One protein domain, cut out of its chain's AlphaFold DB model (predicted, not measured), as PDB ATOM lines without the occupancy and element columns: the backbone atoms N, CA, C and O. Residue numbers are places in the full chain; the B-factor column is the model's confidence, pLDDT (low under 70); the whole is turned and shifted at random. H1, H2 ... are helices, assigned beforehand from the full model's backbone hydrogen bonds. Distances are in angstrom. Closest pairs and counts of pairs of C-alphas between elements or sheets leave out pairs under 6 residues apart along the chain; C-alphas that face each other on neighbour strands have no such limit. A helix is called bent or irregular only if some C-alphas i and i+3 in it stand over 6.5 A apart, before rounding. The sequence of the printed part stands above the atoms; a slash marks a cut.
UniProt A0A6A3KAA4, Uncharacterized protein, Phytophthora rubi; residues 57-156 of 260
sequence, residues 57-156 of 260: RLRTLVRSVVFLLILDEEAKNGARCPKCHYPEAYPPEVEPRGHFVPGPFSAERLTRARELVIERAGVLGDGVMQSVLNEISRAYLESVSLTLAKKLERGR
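This is residues 57 to 156 of the 260 residues of an uncharacterized protein of Phytophthora rubi (UniProt A0A6A3KAA4). Three helices, H1, H2 and the first arm of H3, H3a, cross one another at steep tilts in a small core where each touches the other two, while H3's second arm, H3b, swings away near H1. A long loop, residues 78 to 106, reaches out beyond the last residue of H1 and comes back to H2. The printed part has 100 residues with three named helices, H1, H2 and H3 along the chain, no named strand, and the class is all helix. It is elongated, spanning 49 by 26 by 22 A, and only just compact, close to loose, with a radius of gyration of the C-alphas of 15.2 A.

H1, residues 57 to 77, begins at C-alpha 57 (125.983, 170.312, 123.983) and is 30.7 A long from first to last C-alpha. H2, residues 107 to 121, is 20.7 A long. H3, residues 126 to 154, was assigned as one helix by its hydrogen bonds but is bent: C-alphas 142 and 145 are 7.6 A apart. Its arms are H3a, residues 126 to 142, 24.3 A long, and H3b, residues 145 to 154, 14.3 A long, ending at C-alpha 154 (137.311, 155.794, 145.083).

H1 touches H2 with residues 61 to 69 alone, at a steep tilt of 49 degrees, opposite ways; the closest C-alphas, of Val 65 and Leu 116, are 6.4 A apart. H1 touches H3a at a steep tilt of 53 degrees, the same way, closest at the C-alphas of Val 62 and Ile 136, 5.5 A. H2 touches H3a with residues 110 to 114 alone, at a steep tilt of 62 degrees, opposite ways, closest at the C-alphas of Ala 113 and Leu 133, 7.0 A. H3b is close to H1 but not clearly touching, with the C-alphas of Ile 70 and Leu 148 closest at 7.9 A, and is apart from H2. In H1, H2, H3a and H3b every O i to N i+4 pair is within hydrogen-bond range.

The C-alphas farthest apart, of Val 94 and Gly 125, are 50.0 A apart. The printed part has no cut; the link from H1 to H2 is long and that from H2 to H3 tight. Mean pLDDT of the printed part is 80.1, and residues 77 to 103 and 152 to 156 are under 70.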
ATOM      1  N   ARG A  57     126.329 169.462 122.829       92.69
ATOM      2  CA  ARG A  57     125.983 170.312 123.983       92.69
ATOM      3  C   ARG A  57     124.885 169.698 124.855       92.69
ATOM      4  O   ARG A  57     125.000 169.715 126.077       92.69
ATOM      5  N   LEU A  58     123.861 169.110 124.234       94.69
ATOM      6  CA  LEU A  58     122.772 168.445 124.947       94.69
ATOM      7  C   LEU A  58     123.236 167.129 125.578       94.69
ATOM      8  O   LEU A  58     122.872 166.853 126.713       94.69
ATOM      9  N   ARG A  59     124.121 166.363 124.925       94.75
ATOM     10  CA  ARG A  59     124.745 165.177 125.546       94.75
ATOM     11  C   ARG A  59     125.551 165.535 126.795       94.75
ATOM     12  O   ARG A  59     125.471 164.830 127.799       94.75
ATOM     13  N   THR A  60     126.301 166.636 126.765       95.88
ATOM     14  CA  THR A  60     127.041 167.128 127.938       95.88
ATOM     15  C   THR A  60     126.095 167.556 129.057       95.88
ATOM     16  O   THR A  60     126.312 167.182 130.210       95.88
ATOM     17  N   LEU A  61     125.012 168.268 128.724       96.81
ATOM     18  CA  LEU A  61     123.965 168.630 129.678       96.81
ATOM     19  C   LEU A  61     123.348 167.388 130.336       96.81
ATOM     20  O   LEU A  61     123.312 167.320 131.561       96.81
ATOM     21  N   VAL A  62     122.944 166.390 129.542       97.44
ATOM     22  CA  VAL A  62     122.384 165.117 130.027       97.44
ATOM     23  C   VAL A  62     123.324 164.464 131.035       97.44
ATOM     24  O   VAL A  62     122.915 164.187 132.158       97.44
ATOM     25  N   ARG A  63     124.602 164.272 130.679       95.75
ATOM     26  CA  ARG A  63     125.601 163.660 131.577       95.75
ATOM     27  C   ARG A  63     125.730 164.428 132.890       95.75
ATOM     28  O   ARG A  63     125.813 163.828 133.956       95.75
ATOM     29  N   SER A  64     125.740 165.753 132.796       96.25
ATOM     30  CA  SER A  64     125.867 166.639 133.944       96.25
ATOM     31  C   SER A  64     124.636 166.584 134.858       96.25
ATOM     32  O   SER A  64     124.780 166.587 136.080       96.25
ATOM     33  N   VAL A  65     123.424 166.518 134.298       97.38
ATOM     34  CA  VAL A  65     122.171 166.388 135.062       97.38
ATOM     35  C   VAL A  65     122.053 165.001 135.690       97.38
ATOM     36  O   VAL A  65     121.750 164.904 136.873       97.38
ATOM     37  N   VAL A  66     122.363 163.934 134.948       96.31
ATOM     38  CA  VAL A  66     122.382 162.556 135.472       96.31
ATOM     39  C   VAL A  66     123.311 162.449 136.677       96.31
ATOM     40  O   VAL A  66     122.922 161.887 137.698       96.31
ATOM     41  N   PHE A  67     124.509 163.029 136.594       91.75
ATOM     42  CA  PHE A  67     125.437 163.035 137.719       91.75
ATOM     43  C   PHE A  67     124.846 163.736 138.950       91.75
ATOM     44  O   PHE A  67     124.923 163.182 140.042       91.75
ATOM     45  N   LEU A  68     124.202 164.897 138.782       93.00
ATOM     46  CA  LEU A  68     123.537 165.597 139.890       93.00
ATOM     47  C   LEU A  68     122.392 164.784 140.504       93.00
ATOM     48  O   LEU A  68     122.291 164.724 141.722       93.00
ATOM     49  N   LEU A  69     121.571 164.117 139.691       93.25
ATOM     50  CA  LEU A  69     120.500 163.256 140.203       93.25
ATOM     51  C   LEU A  69     121.056 162.121 141.071       93.25
ATOM     52  O   LEU A  69     120.490 161.810 142.114       93.25
ATOM     53  N   ILE A  70     122.184 161.528 140.672       87.94
ATOM     54  CA  ILE A  70     122.862 160.498 141.468       87.94
ATOM     55  C   ILE A  70     123.363 161.087 142.797       87.94
ATOM     56  O   ILE A  70     123.222 160.444 143.833       87.94
ATOM     57  N   LEU A  71     123.901 162.314 142.794       84.31
ATOM     58  CA  LEU A  71     124.316 163.000 144.025       84.31
ATOM     59  C   LEU A  71     123.139 163.300 144.961       84.31
ATOM     60  O   LEU A  71     123.272 163.109 146.170       84.31
ATOM     61  N   ASP A  72     122.001 163.744 144.425       85.31
ATOM     62  CA  ASP A  72     120.788 164.011 145.207       85.31
ATOM     63  C   ASP A  72     120.267 162.718 145.867       85.31
ATOM     64  O   ASP A  72     119.884 162.717 147.036       85.31
ATOM     65  N   GLU A  73     120.297 161.589 145.157       80.31
ATOM     66  CA  GLU A  73     119.876 160.288 145.694       80.31
ATOM     67  C   GLU A  73     120.840 159.752 146.756       80.31
ATOM     68  O   GLU A  73     120.407 159.246 147.791       80.31
ATOM     69  N   GLU A  74     122.148 159.899 146.552       74.81
ATOM     70  CA  GLU A  74     123.132 159.596 147.593       74.81
ATOM     71  C   GLU A  74     122.930 160.480 148.828       74.81
ATOM     72  O   GLU A  74     123.037 160.003 149.954       74.81
ATOM     73  N   ALA A  75     122.611 161.763 148.637       73.31
ATOM     74  CA  ALA A  75     122.354 162.688 149.732       73.31
ATOM     75  C   ALA A  75     121.151 162.272 150.584       73.31
ATOM     76  O   ALA A  75     121.194 162.447 151.800       73.31
ATOM     77  N   LYS A  76     120.107 161.728 149.949       72.38
ATOM     78  CA  LYS A  76     118.896 161.239 150.618       72.38
ATOM     79  C   LYS A  76     119.119 159.908 151.350       72.38
ATOM     80  O   LYS A  76     118.503 159.690 152.387       72.38
ATOM     81  N   ASN A  77     119.974 159.029 150.818       65.56
ATOM     82  CA  ASN A  77     120.085 157.634 151.273       65.56
ATOM     83  C   ASN A  77     121.373 157.304 152.055       65.56
ATOM     84  O   ASN A  77     121.451 156.253 152.688       65.56
ATOM     85  N   GLY A  78     122.400 158.154 152.000       62.00
ATOM     86  CA  GLY A  78     123.692 157.906 152.641       62.00
ATOM     87  C   GLY A  78     123.787 158.486 154.050       62.00
ATOM     88  O   GLY A  78     123.508 159.667 154.260       62.00
ATOM     89  N   ALA A  79     124.281 157.690 155.005       59.72
ATOM     90  CA  ALA A  79     124.879 158.243 156.216       59.72
ATOM     91  C   ALA A  79     126.074 159.118 155.804       59.72
ATOM     92  O   ALA A  79     126.886 158.729 154.960       59.72
ATOM     93  N   ARG A  80     126.141 160.335 156.339       62.59
ATOM     94  CA  ARG A  80     127.224 161.283 156.081       62.59
ATOM     95  C   ARG A  80     128.026 161.438 157.354       62.59
ATOM     96  O   ARG A  80     127.438 161.615 158.417       62.59
ATOM     97  N   CYS A  81     129.345 161.494 157.212       59.94
ATOM     98  CA  CYS A  81     130.220 161.781 158.331       59.94
ATOM     99  C   CYS A  81     129.776 163.100 158.989       59.94
ATOM    100  O   CYS A  81     129.705 164.127 158.301       59.94
ATOM    101  N   PRO A  82     129.540 163.127 160.309       56.19
ATOM    102  CA  PRO A  82     129.057 164.316 161.010       56.19
ATOM    103  C   PRO A  82     130.069 165.477 161.025       56.19
ATOM    104  O   PRO A  82     129.730 166.569 161.468       56.19
ATOM    105  N   LYS A  83     131.310 165.253 160.562       57.31
ATOM    106  CA  LYS A  83     132.388 166.256 160.537       57.31
ATOM    107  C   LYS A  83     132.693 166.832 159.150       57.31
ATOM    108  O   LYS A  83     132.932 168.027 159.053       57.31
ATOM    109  N   CYS A  84     132.742 166.028 158.082       61.88
ATOM    110  CA  CYS A  84     132.959 166.529 156.702       61.88
ATOM    111  C   CYS A  84     131.705 166.531 155.834       61.88
ATOM    112  O   CYS A  84     131.783 166.971 154.692       61.88
ATOM    113  N   HIS A  85     130.586 165.972 156.299       52.53
ATOM    114  CA  HIS A  85     129.402 165.709 155.477       52.53
ATOM    115  C   HIS A  85     129.664 164.844 154.225       52.53
ATOM    116  O   HIS A  85     128.797 164.750 153.353       52.53
ATOM    117  N   TYR A  86     130.832 164.198 154.139       59.81
ATOM    118  CA  TYR A  86     131.178 163.246 153.086       59.81
ATOM    119  C   TYR A  86     130.443 161.919 153.336       59.81
ATOM    120  O   TYR A  86     130.227 161.591 154.508       59.81
ATOM    121  N   PRO A  87     130.051 161.152 152.297       60.69
ATOM    122  CA  PRO A  87     129.435 159.841 152.489       60.69
ATOM    123  C   PRO A  87     130.296 158.984 153.415       60.69
ATOM    124  O   PRO A  87     131.501 158.844 153.190       60.69
ATOM    125  N   GLU A  88     129.685 158.469 154.478       55.06
ATOM    126  CA  GLU A  88     130.339 157.702 155.534       55.06
ATOM    127  C   GLU A  88     130.624 156.296 155.009       55.06
ATOM    128  O   GLU A  88     129.965 155.310 155.326       55.06
ATOM    129  N   ALA A  89     131.588 156.208 154.096       59.50
ATOM    130  CA  ALA A  89     132.203 154.944 153.780       59.50
ATOM    131  C   ALA A  89     133.146 154.640 154.948       59.50
ATOM    132  O   ALA A  89     134.210 155.247 155.040       59.50
ATOM    133  N   TYR A  90     132.718 153.698 155.796       44.06
ATOM    134  CA  TYR A  90     133.446 152.991 156.861       44.06
ATOM    135  C   TYR A  90     133.015 153.344 158.307       44.06
ATOM    136  O   TYR A  90     132.924 154.525 158.634       44.06
ATOM    137  N   PRO A  91     132.805 152.342 159.194       49.09
ATOM    138  CA  PRO A  91     133.022 150.902 159.002       49.09
ATOM    139  C   PRO A  91     131.889 150.198 158.242       49.09
ATOM    140  O   PRO A  91     130.765 150.694 158.218       49.09
ATOM    141  N   PRO A  92     132.159 149.032 157.622       46.44
ATOM    142  CA  PRO A  92     131.111 148.166 157.124       46.44
ATOM    143  C   PRO A  92     130.411 147.580 158.346       46.44
ATOM    144  O   PRO A  92     131.003 146.802 159.097       46.44
ATOM    145  N   GLU A  93     129.158 147.957 158.565       42.53
ATOM    146  CA  GLU A  93     128.298 147.104 159.372       42.53
ATOM    147  C   GLU A  93     128.170 145.749 158.669       42.53
ATOM    148  O   GLU A  93     128.157 145.657 157.442       42.53
ATOM    149  N   VAL A  94     128.129 144.687 159.473       47.12
ATOM    150  CA  VAL A  94     128.062 143.280 159.036       47.12
ATOM    151  C   VAL A  94     126.790 142.996 158.219       47.12
ATOM    152  O   VAL A  94     126.718 142.019 157.480       47.12
ATOM    153  N   GLU A  95     125.813 143.892 158.305       39.56
ATOM    154  CA  GLU A  95     124.582 143.890 157.533       39.56
ATOM    155  C   GLU A  95     124.733 144.833 156.329       39.56
ATOM    156  O   GLU A  95     125.143 145.986 156.508       39.56
ATOM    157  N   PRO A  96     124.381 144.411 155.101       42.41
ATOM    158  CA  PRO A  96     124.346 145.316 153.966       42.41
ATOM    159  C   PRO A  96     123.229 146.332 154.221       42.41
ATOM    160  O   PRO A  96     122.072 146.091 153.875       42.41
ATOM    161  N   ARG A  97     123.558 147.478 154.844       42.38
ATOM    162  CA  ARG A  97     122.660 148.636 154.882       42.38
ATOM    163  C   ARG A  97     122.171 148.834 153.459       42.38
ATOM    164  O   ARG A  97     123.003 148.931 152.556       42.38
ATOM    165  N   GLY A  98     120.844 148.767 153.314       45.47
ATOM    166  CA  GLY A  98     120.136 148.503 152.066       45.47
ATOM    167  C   GLY A  98     120.931 148.971 150.865       45.47
ATOM    168  O   GLY A  98     121.101 150.176 150.676       45.47
ATOM    169  N   HIS A  99     121.473 148.014 150.104       51.28
ATOM    170  CA  HIS A  99     122.083 148.315 148.822       51.28
ATOM    171  C   HIS A  99     121.141 149.268 148.106       51.28
ATOM    172  O   HIS A  99     119.967 148.942 147.931       51.28
ATOM    173  N   PHE A 100     121.621 150.467 147.776       57.88
ATOM    174  CA  PHE A 100     120.862 151.354 146.920       57.88
ATOM    175  C   PHE A 100     120.664 150.589 145.616       57.88
ATOM    176  O   PHE A 100     121.583 150.453 144.809       57.88
ATOM    177  N   VAL A 101     119.482 150.000 145.468       58.34
ATOM    178  CA  VAL A 101     119.044 149.380 144.234       58.34
ATOM    179  C   VAL A 101     118.364 150.509 143.483       58.34
ATOM    180  O   VAL A 101     117.341 151.015 143.955       58.34
ATOM    181  N   PRO A 102     118.925 150.961 142.355       64.44
ATOM    182  CA  PRO A 102     118.283 151.991 141.569       64.44
ATOM    183  C   PRO A 102     116.921 151.469 141.110       64.44
ATOM    184  O   PRO A 102     116.825 150.595 140.251       64.44
ATOM    185  N   GLY A 103     115.860 151.973 141.738       69.06
ATOM    186  CA  GLY A 103     114.492 151.728 141.302       69.06
ATOM    187  C   GLY A 103     114.213 152.385 139.944       69.06
ATOM    188  O   GLY A 103     115.046 153.157 139.451       69.06
ATOM    189  N   PRO A 104     113.032 152.135 139.352       81.19
ATOM    190  CA  PRO A 104     112.639 152.753 138.089       81.19
ATOM    191  C   PRO A 104     112.751 154.283 138.149       81.19
ATOM    192  O   PRO A 104     112.704 154.897 139.221       81.19
ATOM    193  N   PHE A 105     112.910 154.915 136.986       86.62
ATOM    194  CA  PHE A 105     112.986 156.370 136.906       86.62
ATOM    195  C   PHE A 105     111.627 156.977 137.287       86.62
ATOM    196  O   PHE A 105     110.657 156.876 136.537       86.62
ATOM    197  N   SER A 106     111.534 157.534 138.498       90.69
ATOM    198  CA  SER A 106     110.273 157.992 139.088       90.69
ATOM    199  C   SER A 106     109.817 159.340 138.521       90.69
ATOM    200  O   SER A 106     110.613 160.122 138.000       90.69
ATOM    201  N   ALA A 107     108.527 159.653 138.682       93.44
ATOM    202  CA  ALA A 107     107.977 160.960 138.308       93.44
ATOM    203  C   ALA A 107     108.622 162.123 139.091       93.44
ATOM    204  O   ALA A 107     108.819 163.208 138.543       93.44
ATOM    205  N   GLU A 108     109.014 161.893 140.350       92.31
ATOM    206  CA  GLU A 108     109.770 162.869 141.148       92.31
ATOM    207  C   GLU A 108     111.139 163.151 140.513       92.31
ATOM    208  O   GLU A 108     111.498 164.311 140.314       92.31
ATOM    209  N   ARG A 109     111.870 162.105 140.095       92.00
ATOM    210  CA  ARG A 109     113.157 162.260 139.396       92.00
ATOM    211  C   ARG A 109     113.001 162.954 138.050       92.00
ATOM    212  O   ARG A 109     113.849 163.762 137.695       92.00
ATOM    213  N   LEU A 110     111.919 162.685 137.323       95.50
ATOM    214  CA  LEU A 110     111.610 163.385 136.074       95.50
ATOM    215  C   LEU A 110     111.370 164.881 136.306       95.50
ATOM    216  O   LEU A 110     111.893 165.711 135.563       95.50
ATOM    217  N   THR A 111     110.631 165.225 137.360       96.62
ATOM    218  CA  THR A 111     110.374 166.619 137.749       96.62
ATOM    219  C   THR A 111     111.680 167.314 138.124       96.62
ATOM    220  O   THR A 111     112.006 168.362 137.568       96.62
ATOM    221  N   ARG A 112     112.494 166.668 138.966       96.31
ATOM    222  CA  ARG A 112     113.812 167.170 139.363       96.31
ATOM    223  C   ARG A 112     114.765 167.328 138.175       96.31
ATOM    224  O   ARG A 112     115.466 168.328 138.070       96.31
ATOM    225  N   ALA A 113     114.774 166.370 137.251       97.44
ATOM    226  CA  ALA A 113     115.564 166.451 136.026       97.44
ATOM    227  C   ALA A 113     115.163 167.665 135.183       97.44
ATOM    228  O   ALA A 113     116.030 168.378 134.683       97.44
ATOM    229  N   ARG A 114     113.856 167.929 135.058       97.81
ATOM    230  CA  ARG A 114     113.338 169.095 134.337       97.81
ATOM    231  C   ARG A 114     113.791 170.405 134.975       97.81
ATOM    232  O   ARG A 114     114.229 171.292 134.251       97.81
ATOM    233  N   GLU A 115     113.727 170.513 136.299       97.88
ATOM    234  CA  GLU A 115     114.237 171.677 137.037       97.88
ATOM    235  C   GLU A 115     115.726 171.911 136.762       97.88
ATOM    236  O   GLU A 115     116.108 173.008 136.368       97.88
ATOM    237  N   LEU A 116     116.554 170.866 136.876       97.81
ATOM    238  CA  LEU A 116     118.000 170.952 136.645       97.81
ATOM    239  C   LEU A 116     118.355 171.316 135.196       97.81
ATOM    240  O   LEU A 116     119.341 172.012 134.947       97.81
ATOM    241  N   VAL A 117     117.567 170.846 134.225       97.94
ATOM    242  CA  VAL A 117     117.719 171.240 132.816       97.94
ATOM    243  C   VAL A 117     117.414 172.727 132.648       97.94
ATOM    244  O   VAL A 117     118.199 173.425 132.010       97.94
ATOM    245  N   ILE A 118     116.326 173.218 133.248       97.31
ATOM    246  CA  ILE A 118     115.951 174.637 133.192       97.31
ATOM    247  C   ILE A 118     117.012 175.508 133.874       97.31
ATOM    248  O   ILE A 118     117.395 176.536 133.326       97.31
ATOM    249  N   GLU A 119     117.534 175.084 135.024       96.44
ATOM    250  CA  GLU A 119     118.568 175.811 135.763       96.44
ATOM    251  C   GLU A 119     119.860 175.978 134.946       96.44
ATOM    252  O   GLU A 119     120.447 177.057 134.918       96.44
ATOM    253  N   ARG A 120     120.300 174.928 134.236       95.25
ATOM    254  CA  ARG A 120     121.571 174.948 133.489       95.25
ATOM    255  C   ARG A 120     121.480 175.456 132.059       95.25
ATOM    256  O   ARG A 120     122.466 175.985 131.550       95.25
ATOM    257  N   ALA A 121     120.368 175.205 131.379       94.19
ATOM    258  CA  ALA A 121     120.223 175.467 129.948       94.19
ATOM    259  C   ALA A 121     119.083 176.437 129.620       94.19
ATOM    260  O   ALA A 121     118.907 176.790 128.454       94.19
ATOM    261  N   GLY A 122     118.330 176.888 130.627       93.62
ATOM    262  CA  GLY A 122     117.135 177.695 130.437       93.62
ATOM    263  C   GLY A 122     115.958 176.888 129.887       93.62
ATOM    264  O   GLY A 122     115.952 175.655 129.856       93.62
ATOM    265  N   VAL A 123     114.925 177.605 129.447       93.94
ATOM    266  CA  VAL A 123     113.742 176.989 128.838       93.94
ATOM    267  C   VAL A 123     114.091 176.510 127.430       93.94
ATOM    268  O   VAL A 123     114.438 177.302 126.558       93.94
ATOM    269  N   LEU A 124     113.978 175.201 127.214       94.56
ATOM    270  CA  LEU A 124     114.098 174.576 125.899       94.56
ATOM    271  C   LEU A 124     112.708 174.425 125.269       94.56
ATOM    272  O   LEU A 124     111.713 174.323 125.986       94.56
ATOM    273  N   GLY A 125     112.639 174.362 123.937       95.31
ATOM    274  CA  GLY A 125     111.396 174.013 123.243       95.31
ATOM    275  C   GLY A 125     110.916 172.606 123.615       95.31
ATOM    276  O   GLY A 125     111.740 171.723 123.864       95.31
ATOM    277  N   ASP A 126     109.600 172.384 123.624       94.50
ATOM    278  CA  ASP A 126     108.978 171.178 124.197       94.50
ATOM    279  C   ASP A 126     109.525 169.865 123.619       94.50
ATOM    280  O   ASP A 126     109.869 168.958 124.376       94.50
ATOM    281  N   GLY A 127     109.700 169.786 122.294       95.00
ATOM    282  CA  GLY A 127     110.272 168.600 121.649       95.00
ATOM    283  C   GLY A 127     111.709 168.315 122.101       95.00
ATOM    284  O   GLY A 127     112.043 167.184 122.442       95.00
ATOM    285  N   VAL A 128     112.544 169.356 122.196       95.06
ATOM    286  CA  VAL A 128     113.939 169.230 122.652       95.06
ATOM    287  C   VAL A 128     113.991 168.854 124.131       95.06
ATOM    288  O   VAL A 128     114.758 167.970 124.512       95.06
ATOM    289  N   MET A 129     113.160 169.486 124.963       96.81
ATOM    290  CA  MET A 129     113.039 169.165 126.384       96.81
ATOM    291  C   MET A 129     112.662 167.692 126.578       96.81
ATOM    292  O   MET A 129     113.294 166.994 127.369       96.81
ATOM    293  N   GLN A 130     111.681 167.189 125.826       96.50
ATOM    294  CA  GLN A 130     111.242 165.799 125.921       96.50
ATOM    295  C   GLN A 130     112.342 164.815 125.497       96.50
ATOM    296  O   GLN A 130     112.592 163.839 126.207       96.50
ATOM    297  N   SER A 131     113.061 165.088 124.403       96.19
ATOM    298  CA  SER A 131     114.206 164.269 123.983       96.19
ATOM    299  C   SER A 131     115.318 164.242 125.036       96.19
ATOM    300  O   SER A 131     115.867 163.179 125.324       96.19
ATOM    301  N   VAL A 132     115.621 165.388 125.654       96.88
ATOM    302  CA  VAL A 132     116.621 165.488 126.728       96.88
ATOM    303  C   VAL A 132     116.189 164.697 127.963       96.88
ATOM    304  O   VAL A 132     116.989 163.933 128.494       96.88
ATOM    305  N   LEU A 133     114.935 164.823 128.405       97.00
ATOM    306  CA  LEU A 133     114.421 164.089 129.568       97.00
ATOM    307  C   LEU A 133     114.402 162.571 129.340       97.00
ATOM    308  O   LEU A 133     114.761 161.812 130.243       97.00
ATOM    309  N   ASN A 134     114.056 162.125 128.130       95.94
ATOM    310  CA  ASN A 134     114.116 160.711 127.758       95.94
ATOM    311  C   ASN A 134     115.555 160.176 127.792       95.94
ATOM    312  O   ASN A 134     115.795 159.082 128.304       95.94
ATOM    313  N   GLU A 135     116.522 160.945 127.284       96.88
ATOM    314  CA  GLU A 135     117.938 160.571 127.354       96.88
ATOM    315  C   GLU A 135     118.455 160.573 128.799       96.88
ATOM    316  O   GLU A 135     119.189 159.664 129.172       96.88
ATOM    317  N   ILE A 136     118.043 161.531 129.639       97.06
ATOM    318  CA  ILE A 136     118.388 161.554 131.071       97.06
ATOM    319  C   ILE A 136     117.872 160.300 131.768       97.06
ATOM    320  O   ILE A 136     118.638 159.660 132.484       97.06
ATOM    321  N   SER A 137     116.606 159.933 131.554       95.88
ATOM    322  CA  SER A 137     116.012 158.730 132.146       95.88
ATOM    323  C   SER A 137     116.801 157.474 131.762       95.88
ATOM    324  O   SER A 137     117.225 156.710 132.632       95.88
ATOM    325  N   ARG A 138     117.093 157.315 130.465       95.00
ATOM    326  CA  ARG A 138     117.876 156.190 129.940       95.00
ATOM    327  C   ARG A 138     119.291 156.157 130.521       95.00
ATOM    328  O   ARG A 138     119.678 155.175 131.149       95.00
ATOM    329  N   ALA A 139     120.035 157.252 130.381       94.75
ATOM    330  CA  ALA A 139     121.420 157.352 130.831       94.75
ATOM    331  C   ALA A 139     121.548 157.214 132.355       94.75
ATOM    332  O   ALA A 139     122.535 156.661 132.841       94.75
ATOM    333  N   TYR A 140     120.564 157.686 133.123       94.19
ATOM    334  CA  TYR A 140     120.518 157.479 134.567       94.19
ATOM    335  C   TYR A 140     120.423 155.991 134.895       94.19
ATOM    336  O   TYR A 140     121.278 155.488 135.618       94.19
ATOM    337  N   LEU A 141     119.444 155.279 134.328       91.25
ATOM    338  CA  LEU A 141     119.249 153.848 134.585       91.25
ATOM    339  C   LEU A 141     120.465 153.009 134.163       91.25
ATOM    340  O   LEU A 141     120.838 152.078 134.871       91.25
ATOM    341  N   GLU A 142     121.119 153.372 133.059       91.81
ATOM    342  CA  GLU A 142     122.325 152.690 132.575       91.81
ATOM    343  C   GLU A 142     123.558 152.939 133.457       91.81
ATOM    344  O   GLU A 142     124.384 152.045 133.654       91.81
ATOM    345  N   SER A 143     123.725 154.159 133.976       89.31
ATOM    346  CA  SER A 143     124.990 154.582 134.592       89.31
ATOM    347  C   SER A 143     124.977 154.626 136.116       89.31
ATOM    348  O   SER A 143     126.054 154.640 136.716       89.31
ATOM    349  N   VAL A 144     123.809 154.633 136.761       87.19
ATOM    350  CA  VAL A 144     123.682 154.846 138.209       87.19
ATOM    351  C   VAL A 144     124.444 153.800 139.026       87.19
ATOM    352  O   VAL A 144     125.336 154.175 139.784       87.19
ATOM    353  N   SER A 145     124.209 152.501 138.818       83.06
ATOM    354  CA  SER A 145     124.890 151.434 139.573       83.06
ATOM    355  C   SER A 145     126.407 151.496 139.408       83.06
ATOM    356  O   SER A 145     127.154 151.406 140.381       83.06
ATOM    357  N   LEU A 146     126.874 151.699 138.172       85.19
ATOM    358  CA  LEU A 146     128.298 151.792 137.860       85.19
ATOM    359  C   LEU A 146     128.937 153.036 138.488       85.19
ATOM    360  O   LEU A 146     130.069 152.978 138.966       85.19
ATOM    361  N   THR A 147     128.232 154.165 138.470       84.25
ATOM    362  CA  THR A 147     128.713 155.427 139.039       84.25
ATOM    363  C   THR A 147     128.842 155.309 140.549       84.25
ATOM    364  O   THR A 147     129.893 155.648 141.089       84.25
ATOM    365  N   LEU A 148     127.830 154.748 141.212       78.19
ATOM    366  CA  LEU A 148     127.861 154.478 142.647       78.19
ATOM    367  C   LEU A 148     128.991 153.512 143.013       78.19
ATOM    368  O   LEU A 148     129.783 153.812 143.902       78.19
ATOM    369  N   ALA A 149     129.143 152.405 142.278       75.88
ATOM    370  CA  ALA A 149     130.220 151.443 142.505       75.88
ATOM    371  C   ALA A 149     131.612 152.086 142.365       75.88
ATOM    372  O   ALA A 149     132.456 151.942 143.248       75.88
ATOM    373  N   LYS A 150     131.839 152.869 141.300       80.00
ATOM    374  CA  LYS A 150     133.101 153.600 141.088       80.00
ATOM    375  C   LYS A 150     133.357 154.643 142.171       80.00
ATOM    376  O   LYS A 150     134.506 154.880 142.541       80.00
ATOM    377  N   LYS A 151     132.311 155.303 142.666       73.06
ATOM    378  CA  LYS A 151     132.439 156.268 143.758       73.06
ATOM    379  C   LYS A 151     132.764 155.584 145.078       73.06
ATOM    380  O   LYS A 151     133.659 156.064 145.762       73.06
ATOM    381  N   LEU A 152     132.139 154.449 145.391       68.75
ATOM    382  CA  LEU A 152     132.489 153.627 146.554       68.75
ATOM    383  C   LEU A 152     133.932 153.117 146.469       68.75
ATOM    384  O   LEU A 152     134.668 153.184 147.449       68.75
ATOM    385  N   GLU A 153     134.377 152.677 145.290       67.38
ATOM    386  CA  GLU A 153     135.760 152.246 145.061       67.38
ATOM    387  C   GLU A 153     136.770 153.374 145.334       67.38
ATOM    388  O   GLU A 153     137.779 153.151 146.003       67.38
ATOM    389  N   ARG A 154     136.480 154.595 144.863       67.19
ATOM    390  CA  ARG A 154     137.311 155.794 145.083       67.19
ATOM    391  C   ARG A 154     137.179 156.379 146.492       67.19
ATOM    392  O   ARG A 154     138.081 157.085 146.936       67.19
ATOM    393  N   GLY A 155     136.046 156.133 147.143       57.12
ATOM    394  CA  GLY A 155     135.593 156.745 148.389       57.12
ATOM    395  C   GLY A 155     135.832 155.896 149.631       57.12
ATOM    396  O   GLY A 155     135.293 156.228 150.675       57.12
ATOM    397  N   ARG A 156     136.660 154.841 149.559       52.88
ATOM    398  CA  ARG A 156     137.048 154.006 150.719       52.88
ATOM    399  C   ARG A 156     137.754 154.773 151.853       52.88
ATOM    400  O   ARG A 156     138.127 154.163 152.845       52.88
TER     401      ARG A 156